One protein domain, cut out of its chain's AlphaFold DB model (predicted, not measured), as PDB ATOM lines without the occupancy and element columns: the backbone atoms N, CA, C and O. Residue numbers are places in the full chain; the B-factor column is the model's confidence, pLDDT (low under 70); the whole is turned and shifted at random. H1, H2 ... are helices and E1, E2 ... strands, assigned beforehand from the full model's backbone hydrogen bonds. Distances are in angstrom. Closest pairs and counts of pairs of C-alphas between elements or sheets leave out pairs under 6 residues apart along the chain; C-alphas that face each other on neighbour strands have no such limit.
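This is residues 4 to 86 of the 90 residues of an uncharacterized protein of Afipia sp. P52-10 (UniProt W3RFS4). A small three-stranded sheet lies between helices in three layers: H1 crosses one face, and H3 runs along the strands on the other, where H2 also packs with its residues 27 to 33. The printed part has 83 residues, with named elements in the order H1 H2 E1 E2 E3 H3. The sheet is mixed, in the order E2 E1 E3, and the class is mixed, helices and strands. The whole is compact, with a radius of gyration of the C-alphas of 12.0 A and a rounded outline spanning 34 by 26 by 24 A.

H1, residues 4 to 19, touches H2, residues 23 to 33, with its residues 13 to 17 alone; the closest C-alphas, of Leu 17 and Arg 23, are 5.3 A apart. They run opposite ways at a steep tilt of 49 degrees. E1, residues 36 to 42, and E2, residues 50 to 56, are an antiparallel hairpin, with N 39 and O 53 within hydrogen-bond range at 2.8 A. E3, residues 66 to 70, is parallel to E1, with N 40 and O 69 at 2.8 A. H1 is on the sheet at a height of 5.1 A, across the strands at 89 degrees to E1 on the local plane; its closest C-alphas to E3 are Ala 10 and Cys 68, 4.4 A. H3, residues 74 to 85, is on the opposite face, along E2 at 3 degrees on the local plane, with C-alphas 55 and 81 closest at 4.3 A. H2 is on the same face as H3, close but not clearly touching it: the closest C-alphas, of Ile 31 and Ser 84, are 7.3 A apart. H1 and H3 are apart. In H1, H2 and H3 every O i to N i+4 pair is within hydrogen-bond range.

H1 measures 22.8 A from C-alpha 4 at (-51.837, 69.782, 64.673), H2 15.1 A, E1 19.7 A, E2 18.2 A, E3 13.7 A, and H3 16.7 A to C-alpha 85 at (-65.406, 85.842, 47.347).

The two C-alphas farthest apart, of Gly 21 and Met 47, are 35.8 A apart. The printed part has no cut and no long link. The pLDDT is under 70 at residues 44 to 48, 59 to 63 and 86.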
ATOM      1  N   GLU A   4     -52.885  68.957  64.064       82.38
ATOM      2  CA  GLU A   4     -51.837  69.782  64.673       82.38
ATOM      3  C   GLU A   4     -51.153  70.731  63.674       82.38
ATOM      4  O   GLU A   4     -50.814  71.861  64.033       82.38
ATOM      5  N   ASP A   5     -50.987  70.333  62.409       86.44
ATOM      6  CA  ASP A   5     -50.403  71.201  61.379       86.44
ATOM      7  C   ASP A   5     -51.321  72.396  61.080       86.44
ATOM      8  O   ASP A   5     -50.855  73.529  60.934       86.44
ATOM      9  N   PHE A   6     -52.637  72.161  61.037       88.00
ATOM     10  CA  PHE A   6     -53.629  73.221  60.844       88.00
ATOM     11  C   PHE A   6     -53.594  74.223  62.004       88.00
ATOM     12  O   PHE A   6     -53.534  75.432  61.765       88.00
ATOM     13  N   ALA A   7     -53.565  73.734  63.247       88.75
ATOM     14  CA  ALA A   7     -53.465  74.585  64.430       88.75
ATOM     15  C   ALA A   7     -52.182  75.436  64.412       88.75
ATOM     16  O   ALA A   7     -52.242  76.650  64.610       88.75
ATOM     17  N   ARG A   8     -51.034  74.847  64.050       90.75
ATOM     18  CA  ARG A   8     -49.762  75.583  63.915       90.75
ATOM     19  C   ARG A   8     -49.815  76.679  62.851       90.75
ATOM     20  O   ARG A   8     -49.284  77.768  63.066       90.75
ATOM     21  N   LEU A   9     -50.457  76.421  61.708       92.50
ATOM     22  CA  LEU A   9     -50.669  77.438  60.669       92.50
ATOM     23  C   LEU A   9     -51.596  78.563  61.152       92.50
ATOM     24  O   LEU A   9     -51.383  79.731  60.807       92.50
ATOM     25  N   ALA A  10     -52.605  78.227  61.955       93.06
ATOM     26  CA  ALA A  10     -53.513  79.202  62.542       93.06
ATOM     27  C   ALA A  10     -52.826  80.064  63.605       93.06
ATOM     28  O   ALA A  10     -53.018  81.281  63.614       93.06
ATOM     29  N   ASP A  11     -51.942  79.483  64.413       93.94
ATOM     30  CA  ASP A  11     -51.122  80.221  65.374       93.94
ATOM     31  C   ASP A  11     -50.139  81.173  64.687       93.94
ATOM     32  O   ASP A  11     -50.035  82.339  65.081       93.94
ATOM     33  N   ALA A  12     -49.478  80.726  63.613       94.75
ATOM     34  CA  ALA A  12     -48.592  81.572  62.812       94.75
ATOM     35  C   ALA A  12     -49.350  82.764  62.196       94.75
ATOM     36  O   ALA A  12     -48.899  83.912  62.252       94.75
ATOM     37  N   THR A  13     -50.547  82.507  61.665       94.81
ATOM     38  CA  THR A  13     -51.437  83.542  61.127       94.81
ATOM     39  C   THR A  13     -51.903  84.501  62.225       94.81
ATOM     40  O   THR A  13     -51.851  85.718  62.050       94.81
ATOM     41  N   ALA A  14     -52.287  83.987  63.394       94.31
ATOM     42  CA  ALA A  14     -52.706  84.795  64.533       94.31
ATOM     43  C   ALA A  14     -51.568  85.664  65.084       94.31
ATOM     44  O   ALA A  14     -51.799  86.798  65.501       94.31
ATOM     45  N   GLU A  15     -50.332  85.169  65.094       95.81
ATOM     46  CA  GLU A  15     -49.163  85.969  65.454       95.81
ATOM     47  C   GLU A  15     -48.911  87.103  64.456       95.81
ATOM     48  O   GLU A  15     -48.730  88.252  64.868       95.81
ATOM     49  N   ARG A  16     -48.983  86.810  63.154       95.44
ATOM     50  CA  ARG A  16     -48.870  87.820  62.095       95.44
ATOM     51  C   ARG A  16     -49.937  88.909  62.243       95.44
ATOM     52  O   ARG A  16     -49.609  90.092  62.234       95.44
ATOM     53  N   LEU A  17     -51.189  88.523  62.492       92.88
ATOM     54  CA  LEU A  17     -52.290  89.458  62.744       92.88
ATOM     55  C   LEU A  17     -52.088  90.277  64.026       92.88
ATOM     56  O   LEU A  17     -52.374  91.471  64.042       92.88
ATOM     57  N   ARG A  18     -51.579  89.678  65.110       94.19
ATOM     58  CA  ARG A  18     -51.314  90.399  66.370       94.19
ATOM     59  C   ARG A  18     -50.272  91.503  66.209       94.19
ATOM     60  O   ARG A  18     -50.396  92.528  66.872       94.19
ATOM     61  N   ARG A  19     -49.275  91.292  65.347       94.75
ATOM     62  CA  ARG A  19     -48.201  92.256  65.058       94.75
ATOM     63  C   ARG A  19     -48.609  93.333  64.046       94.75
ATOM     64  O   ARG A  19     -47.908  94.332  63.914       94.75
ATOM     65  N   ALA A  20     -49.717  93.147  63.331       93.12
ATOM     66  CA  ALA A  20     -50.178  94.090  62.325       93.12
ATOM     67  C   ALA A  20     -50.855  95.319  62.951       93.12
ATOM     68  O   ALA A  20     -51.727  95.193  63.812       93.12
ATOM     69  N   GLY A  21     -50.518  96.511  62.448       90.50
ATOM     70  CA  GLY A  21     -51.199  97.756  62.828       90.50
ATOM     71  C   GLY A  21     -52.667  97.802  62.383       90.50
ATOM     72  O   GLY A  21     -53.496  98.402  63.058       90.50
ATOM     73  N   ASN A  22     -53.006  97.112  61.287       92.88
ATOM     74  CA  ASN A  22     -54.376  96.935  60.808       92.88
ATOM     75  C   ASN A  22     -54.657  95.453  60.530       92.88
ATOM     76  O   ASN A  22     -54.292  94.913  59.486       92.88
ATOM     77  N   ARG A  23     -55.344  94.797  61.469       90.88
ATOM     78  CA  ARG A  23     -55.653  93.360  61.391       90.88
ATOM     79  C   ARG A  23     -56.514  92.994  60.187       90.88
ATOM     80  O   ARG A  23     -56.295  91.947  59.592       90.88
ATOM     81  N   ALA A  24     -57.484  93.835  59.831       87.94
ATOM     82  CA  ALA A  24     -58.406  93.545  58.736       87.94
ATOM     83  C   ALA A  24     -57.696  93.592  57.378       87.94
ATOM     84  O   ALA A  24     -57.921  92.739  56.525       87.94
ATOM     85  N   GLU A  25     -56.817  94.573  57.181       90.69
ATOM     86  CA  GLU A  25     -55.999  94.655  55.972       90.69
ATOM     87  C   GLU A  25     -54.994  93.503  55.892       90.69
ATOM     88  O   GLU A  25     -54.876  92.866  54.847       90.69
ATOM     89  N   GLU A  26     -54.333  93.176  57.002       94.31
ATOM     90  CA  GLU A  26     -53.382  92.067  57.035       94.31
ATOM     91  C   GLU A  26     -54.060  90.721  56.758       94.31
ATOM     92  O   GLU A  26     -53.539  89.911  55.995       94.31
ATOM     93  N   LEU A  27     -55.265  90.499  57.287       91.56
ATOM     94  CA  LEU A  27     -56.047  89.302  56.993       91.56
ATOM     95  C   LEU A  27     -56.387  89.193  55.500       91.56
ATOM     96  O   LEU A  27     -56.256  88.117  54.920       91.56
ATOM     97  N   ARG A  28     -56.757  90.306  54.850       91.06
ATOM     98  CA  ARG A  28     -56.977  90.331  53.393       91.06
ATOM     99  C   ARG A  28     -55.703  89.981  52.627       91.06
ATOM    100  O   ARG A  28     -55.781  89.220  51.666       91.06
ATOM    101  N   ARG A  29     -54.538  90.480  53.057       93.00
ATOM    102  CA  ARG A  29     -53.239  90.133  52.451       93.00
ATOM    103  C   ARG A  29     -52.930  88.649  52.597       93.00
ATOM    104  O   ARG A  29     -52.616  88.007  51.604       93.00
ATOM    105  N   ILE A  30     -53.114  88.080  53.789       93.38
ATOM    106  CA  ILE A  30     -52.934  86.641  54.032       93.38
ATOM    107  C   ILE A  30     -53.837  85.834  53.096       93.38
ATOM    108  O   ILE A  30     -53.357  84.923  52.422       93.38
ATOM    109  N   ILE A  31     -55.114  86.202  52.977       91.75
ATOM    110  CA  ILE A  31     -56.044  85.520  52.071       91.75
ATOM    111  C   ILE A  31     -55.615  85.664  50.604       91.75
ATOM    112  O   ILE A  31     -55.718  84.706  49.838       91.75
ATOM    113  N   ALA A  32     -55.123  86.830  50.184       90.50
ATOM    114  CA  ALA A  32     -54.655  87.057  48.819       90.50
ATOM    115  C   ALA A  32     -53.385  86.246  48.493       90.50
ATOM    116  O   ALA A  32     -53.320  85.624  47.433       90.50
ATOM    117  N   GLU A  33     -52.419  86.212  49.414       92.81
ATOM    118  CA  GLU A  33     -51.110  85.562  49.269       92.81
ATOM    119  C   GLU A  33     -51.163  84.030  49.250       92.81
ATOM    120  O   GLU A  33     -50.240  83.396  48.734       92.81
ATOM    121  N   HIS A  34     -52.188  83.424  49.849       92.69
ATOM    122  CA  HIS A  34     -52.305  81.971  49.962       92.69
ATOM    123  C   HIS A  34     -53.281  81.416  48.926       92.69
ATOM    124  O   HIS A  34     -54.288  82.037  48.577       92.69
ATOM    125  N   GLU A  35     -52.969  80.229  48.415       90.44
ATOM    126  CA  GLU A  35     -53.809  79.526  47.442       90.44
ATOM    127  C   GLU A  35     -55.003  78.866  48.128       90.44
ATOM    128  O   GLU A  35     -56.109  78.856  47.586       90.44
ATOM    129  N   VAL A  36     -54.771  78.349  49.338       91.25
ATOM    130  CA  VAL A  36     -55.773  77.689  50.170       91.25
ATOM    131  C   VAL A  36     -55.827  78.368  51.531       91.25
ATOM    132  O   VAL A  36     -54.792  78.611  52.155       91.25
ATOM    133  N   VAL A  37     -57.036  78.677  51.993       92.62
ATOM    134  CA  VAL A  37     -57.262  79.250  53.322       92.62
ATOM    135  C   VAL A  37     -58.397  78.516  54.012       92.62
ATOM    136  O   VAL A  37     -59.490  78.408  53.451       92.62
ATOM    137  N   PHE A  38     -58.147  78.071  55.239       93.31
ATOM    138  CA  PHE A  38     -59.158  77.491  56.119       93.31
ATOM    139  C   PHE A  38     -59.443  78.399  57.313       93.31
ATOM    140  O   PHE A  38     -58.533  78.995  57.883       93.31
ATOM    141  N   GLY A  39     -60.708  78.479  57.711       93.19
ATOM    142  CA  GLY A  39     -61.106  78.953  59.031       93.19
ATOM    143  C   GLY A  39     -61.176  77.764  59.980       93.19
ATOM    144  O   GLY A  39     -61.828  76.776  59.644       93.19
ATOM    145  N   LEU A  40     -60.501  77.848  61.122       92.31
ATOM    146  CA  LEU A  40     -60.565  76.860  62.196       92.31
ATOM    147  C   LEU A  40     -61.385  77.442  63.331       92.31
ATOM    148  O   LEU A  40     -61.036  78.512  63.823       92.31
ATOM    149  N   TYR A  41     -62.430  76.758  63.770       87.19
ATOM    150  CA  TYR A  41     -63.185  77.183  64.943       87.19
ATOM    151  C   TYR A  41     -63.222  76.064  65.980       87.19
ATOM    152  O   TYR A  41     -63.343  74.897  65.603       87.19
ATOM    153  N   PRO A  42     -63.061  76.392  67.274       80.31
ATOM    154  CA  PRO A  42     -63.135  75.398  68.329       80.31
ATOM    155  C   PRO A  42     -64.564  74.867  68.393       80.31
ATOM    156  O   PRO A  42     -65.508  75.639  68.553       80.31
ATOM    157  N   ASP A  43     -64.699  73.553  68.278       74.31
ATOM    158  CA  ASP A  43     -65.970  72.865  68.438       74.31
ATOM    159  C   ASP A  43     -65.769  71.785  69.513       74.31
ATOM    160  O   ASP A  43     -65.016  70.830  69.292       74.31
ATOM    161  N   PRO A  44     -66.357  71.960  70.711       67.00
ATOM    162  CA  PRO A  44     -66.198  71.011  71.805       67.00
ATOM    163  C   PRO A  44     -66.940  69.686  71.567       67.00
ATOM    164  O   PRO A  44     -66.674  68.722  72.284       67.00
ATOM    165  N   GLU A  45     -67.856  69.628  70.598       69.50
ATOM    166  CA  GLU A  45     -68.623  68.437  70.222       69.50
ATOM    167  C   GLU A  45     -67.967  67.665  69.059       69.50
ATOM    168  O   GLU A  45     -68.234  66.474  68.874       69.50
ATOM    169  N   SER A  46     -67.060  68.299  68.308       65.38
ATOM    170  CA  SER A  46     -66.322  67.676  67.205       65.38
ATOM    171  C   SER A  46     -65.184  66.766  67.691       65.38
ATOM    172  O   SER A  46     -64.394  67.112  68.576       65.38
ATOM    173  N   MET A  47     -65.034  65.593  67.059       61.66
ATOM    174  CA  MET A  47     -63.988  64.610  67.403       61.66
ATOM    175  C   MET A  47     -62.558  65.158  67.239       61.66
ATOM    176  O   MET A  47     -61.634  64.657  67.881       61.66
ATOM    177  N   SER A  48     -62.381  66.199  66.420       62.19
ATOM    178  CA  SER A  48     -61.092  66.834  66.116       62.19
ATOM    179  C   SER A  48     -60.781  68.075  66.971       62.19
ATOM    180  O   SER A  48     -59.800  68.759  66.694       62.19
ATOM    181  N   ARG A  49     -61.572  68.384  68.019       72.38
ATOM    182  CA  ARG A  49     -61.501  69.605  68.875       72.38
ATOM    183  C   ARG A  49     -61.749  70.940  68.157       72.38
ATOM    184  O   ARG A  49     -62.016  71.952  68.807       72.38
ATOM    185  N   TRP A  50     -61.630  70.968  66.838       80.50
ATOM    186  CA  TRP A  50     -61.927  72.102  65.981       80.50
ATOM    187  C   TRP A  50     -62.436  71.614  64.635       80.50
ATOM    188  O   TRP A  50     -61.941  70.639  64.066       80.50
ATOM    189  N   ASP A  51     -63.383  72.361  64.100       86.00
ATOM    190  CA  ASP A  51     -63.894  72.169  62.757       86.00
ATOM    191  C   ASP A  51     -63.237  73.148  61.782       86.00
ATOM    192  O   ASP A  51     -62.627  74.157  62.158       86.00
ATOM    193  N   LYS A  52     -63.353  72.827  60.489       87.81
ATOM    194  CA  LYS A  52     -62.667  73.534  59.408       87.81
ATOM    195  C   LYS A  52     -63.655  73.968  58.339       87.81
ATOM    196  O   LYS A  52     -64.399  73.153  57.800       87.81
ATOM    197  N   VAL A  53     -63.594  75.237  57.952       89.56
ATOM    198  CA  VAL A  53     -64.331  75.771  56.799       89.56
ATOM    199  C   VAL A  53     -63.346  76.239  55.744       89.56
ATOM    200  O   VAL A  53     -62.450  77.032  56.027       89.56
ATOM    201  N   LEU A  54     -63.525  75.788  54.504       90.94
ATOM    202  CA  LEU A  54     -62.765  76.307  53.372       90.94
ATOM    203  C   LEU A  54     -63.205  77.750  53.069       90.94
ATOM    204  O   LEU A  54     -64.343  77.987  52.655       90.94
ATOM    205  N   ILE A  55     -62.293  78.703  53.268       90.50
ATOM    206  CA  ILE A  55     -62.482  80.130  52.969       90.50
ATOM    207  C   ILE A  55     -62.097  80.410  51.511       90.50
ATOM    208  O   ILE A  55     -62.839  81.074  50.795       90.50
ATOM    209  N   LYS A  56     -60.957  79.881  51.050       90.56
ATOM    210  CA  LYS A  56     -60.444  80.079  49.684       90.56
ATOM    211  C   LYS A  56     -59.734  78.824  49.183       90.56
ATOM    212  O   LYS A  56     -59.070  78.147  49.962       90.56
ATOM    213  N   GLY A  57     -59.824  78.563  47.879       87.19
ATOM    214  CA  GLY A  57     -59.089  77.493  47.201       87.19
ATOM    215  C   GLY A  57     -59.919  76.223  47.013       87.19
ATOM    216  O   GLY A  57     -61.136  76.295  46.846       87.19
ATOM    217  N   ARG A  58     -59.258  75.061  47.008       82.38
ATOM    218  CA  ARG A  58     -59.889  73.729  46.967       82.38
ATOM    219  C   ARG A  58     -59.337  72.873  48.104       82.38
ATOM    220  O   ARG A  58     -58.136  72.916  48.361       82.38
ATOM    221  N   ALA A  59     -60.206  72.106  48.759       69.81
ATOM    222  CA  ALA A  59     -59.841  71.292  49.920       69.81
ATOM    223  C   ALA A  59     -58.859  70.157  49.574       69.81
ATOM    224  O   ALA A  59     -58.036  69.781  50.400       69.81
ATOM    225  N   ASP A  60     -58.908  69.663  48.336       68.12
ATOM    226  CA  ASP A  60     -58.083  68.554  47.836       68.12
ATOM    227  C   ASP A  60     -56.702  69.009  47.331       68.12
ATOM    228  O   ASP A  60     -55.874  68.197  46.907       68.12
ATOM    229  N   SER A  61     -56.445  70.320  47.323       59.31
ATOM    230  CA  SER A  61     -55.199  70.869  46.808       59.31
ATOM    231  C   SER A  61     -54.043  70.543  47.750       59.31
ATOM    232  O   SER A  61     -53.987  71.034  48.874       59.31
ATOM    233  N   ARG A  62     -53.033  69.817  47.249       64.06
ATOM    234  CA  ARG A  62     -51.683  69.755  47.849       64.06
ATOM    235  C   ARG A  62     -50.932  71.088  47.671       64.06
ATOM    236  O   ARG A  62     -49.778  71.098  47.255       64.06
ATOM    237  N   SER A  63     -51.607  72.213  47.896       66.81
ATOM    238  CA  SER A  63     -51.037  73.543  47.699       66.81
ATOM    239  C   SER A  63     -49.915  73.778  48.698       66.81
ATOM    240  O   SER A  63     -50.106  73.657  49.905       66.81
ATOM    241  N   SER A  64     -48.754  74.189  48.191       72.75
ATOM    242  CA  SER A  64     -47.598  74.538  49.021       72.75
ATOM    243  C   SER A  64     -47.809  75.833  49.818       72.75
ATOM    244  O   SER A  64     -47.023  76.136  50.710       72.75
ATOM    245  N   ARG A  65     -48.848  76.621  49.495       85.56
ATOM    246  CA  ARG A  65     -49.155  77.915  50.125       85.56
ATOM    247  C   ARG A  65     -50.536  77.904  50.768       85.56
ATOM    248  O   ARG A  65     -51.501  78.421  50.200       85.56
ATOM    249  N   MET A  66     -50.605  77.330  51.964       90.62
ATOM    250  CA  MET A  66     -51.821  77.270  52.771       90.62
ATOM    251  C   MET A  66     -51.717  78.125  54.034       90.62
ATOM    252  O   MET A  66     -50.674  78.147  54.681       90.62
ATOM    253  N   ALA A  67     -52.816  78.788  54.393       93.00
ATOM    254  CA  ALA A  67     -52.981  79.465  55.675       93.00
ATOM    255  C   ALA A  67     -54.220  78.948  56.413       93.00
ATOM    256  O   ALA A  67     -55.189  78.495  55.802       93.00
ATOM    257  N   CYS A  68     -54.192  79.053  57.737       94.00
ATOM    258  CA  CYS A  68     -55.343  78.783  58.590       94.00
ATOM    259  C   CYS A  68     -55.618  80.014  59.451       94.00
ATOM    260  O   CYS A  68     -54.689  80.717  59.829       94.00
ATOM    261  N   VAL A  69     -56.879  80.300  59.746       93.44
ATOM    262  CA  VAL A  69     -57.291  81.458  60.545       93.44
ATOM    263  C   VAL A  69     -58.147  80.951  61.692       93.44
ATOM    264  O   VAL A  69     -59.140  80.274  61.450       93.44
ATOM    265  N   TRP A  70     -57.787  81.287  62.930       93.44
ATOM    266  CA  TRP A  70     -58.663  81.031  64.070       93.44
ATOM    267  C   TRP A  70     -59.924  81.897  63.973       93.44
ATOM    268  O   TRP A  70     -59.839  83.123  63.901       93.44
ATOM    269  N   CYS A  71     -61.078  81.247  64.004       90.19
ATOM    270  CA  CYS A  71     -62.412  81.822  64.041       90.19
ATOM    271  C   CYS A  71     -63.066  81.449  65.378       90.19
ATOM    272  O   CYS A  71     -62.829  80.373  65.922       90.19
ATOM    273  N   ARG A  72     -63.892  82.336  65.931       84.50
ATOM    274  CA  ARG A  72     -64.588  82.094  67.204       84.50
ATOM    275  C   ARG A  72     -65.810  81.199  67.047       84.50
ATOM    276  O   ARG A  72     -66.191  80.538  68.003       84.50
ATOM    277  N   ALA A  73     -66.425  81.232  65.871       82.00
ATOM    278  CA  ALA A  73     -67.623  80.482  65.529       82.00
ATOM    279  C   ALA A  73     -67.655  80.196  64.024       82.00
ATOM    280  O   ALA A  73     -66.948  80.841  63.237       82.00
ATOM    281  N   ILE A  74     -68.509  79.257  63.620       81.25
ATOM    282  CA  ILE A  74     -68.669  78.879  62.215       81.25
ATOM    283  C   ILE A  74     -69.160  80.059  61.362       81.25
ATOM    284  O   ILE A  74     -68.691  80.238  60.236       81.25
ATOM    285  N   GLU A  75     -70.029  80.926  61.896       85.12
ATOM    286  CA  GLU A  75     -70.531  82.100  61.174       85.12
ATOM    287  C   GLU A  75     -69.418  83.088  60.814       85.12
ATOM    288  O   GLU A  75     -69.469  83.707  59.752       85.12
ATOM    289  N   GLU A  76     -68.384  83.209  61.650       84.19
ATOM    290  CA  GLU A  76     -67.229  84.063  61.360       84.19
ATOM    291  C   GLU A  76     -66.440  83.519  60.163       84.19
ATOM    292  O   GLU A  76     -66.101  84.270  59.245       84.19
ATOM    293  N   ALA A  77     -66.218  82.202  60.121       84.00
ATOM    294  CA  ALA A  77     -65.546  81.553  59.000       84.00
ATOM    295  C   ALA A  77     -66.360  81.675  57.698       84.00
ATOM    296  O   ALA A  77     -65.801  81.915  56.623       84.00
ATOM    297  N   LEU A  78     -67.690  81.575  57.783       86.31
ATOM    298  CA  LEU A  78     -68.590  81.774  56.644       86.31
ATOM    299  C   LEU A  78     -68.605  83.230  56.160       86.31
ATOM    300  O   LEU A  78     -68.553  83.467  54.951       86.31
ATOM    301  N   ALA A  79     -68.627  84.202  57.074       86.81
ATOM    302  CA  ALA A  79     -68.546  85.622  56.738       86.81
ATOM    303  C   ALA A  79     -67.211  85.960  56.057       86.81
ATOM    304  O   ALA A  79     -67.188  86.670  55.051       86.81
ATOM    305  N   LEU A  80     -66.103  85.388  56.538       85.81
ATOM    306  CA  LEU A  80     -64.787  85.501  55.906       85.81
ATOM    307  C   LEU A  80     -64.775  84.915  54.496       85.81
ATOM    308  O   LEU A  80     -64.257  85.547  53.573       85.81
ATOM    309  N   ARG A  81     -65.393  83.744  54.303       85.88
ATOM    310  CA  ARG A  81     -65.553  83.142  52.975       85.88
ATOM    311  C   ARG A  81     -66.290  84.087  52.030       85.88
ATOM    312  O   ARG A  81     -65.800  84.344  50.932       85.88
ATOM    313  N   GLN A  82     -67.420  84.646  52.459       86.25
ATOM    314  CA  GLN A  82     -68.189  85.607  51.659       86.25
ATOM    315  C   GLN A  82     -67.374  86.865  51.334       86.25
ATOM    316  O   GLN A  82     -67.318  87.272  50.175       86.25
ATOM    317  N   ALA A  83     -66.681  87.433  52.322       84.25
ATOM    318  CA  ALA A  83     -65.838  88.611  52.139       84.25
ATOM    319  C   ALA A  83     -64.657  88.355  51.189       84.25
ATOM    320  O   ALA A  83     -64.241  89.260  50.472       84.25
ATOM    321  N   SER A  84     -64.126  87.130  51.166       80.12
ATOM    322  CA  SER A  84     -63.046  86.734  50.254       80.12
ATOM    323  C   SER A  84     -63.513  86.467  48.820       80.12
ATOM    324  O   SER A  84     -62.722  86.593  47.888       80.12
ATOM    325  N   ALA A  85     -64.786  86.099  48.644       73.31
ATOM    326  CA  ALA A  85     -65.406  85.842  47.347       73.31
ATOM    327  C   ALA A  85     -65.992  87.109  46.703       73.31
ATOM    328  O   ALA A  85     -66.224  87.128  45.494       73.31
ATOM    329  N   ALA A  86     -66.242  88.157  47.493       61.72
ATOM    330  CA  ALA A  86     -66.688  89.439  46.977       61.72
ATOM    331  C   ALA A  86     -65.582  90.049  46.091       61.72
ATOM    332  O   ALA A  86     -64.456  90.236  46.564       61.72
TER     333      ALA A  86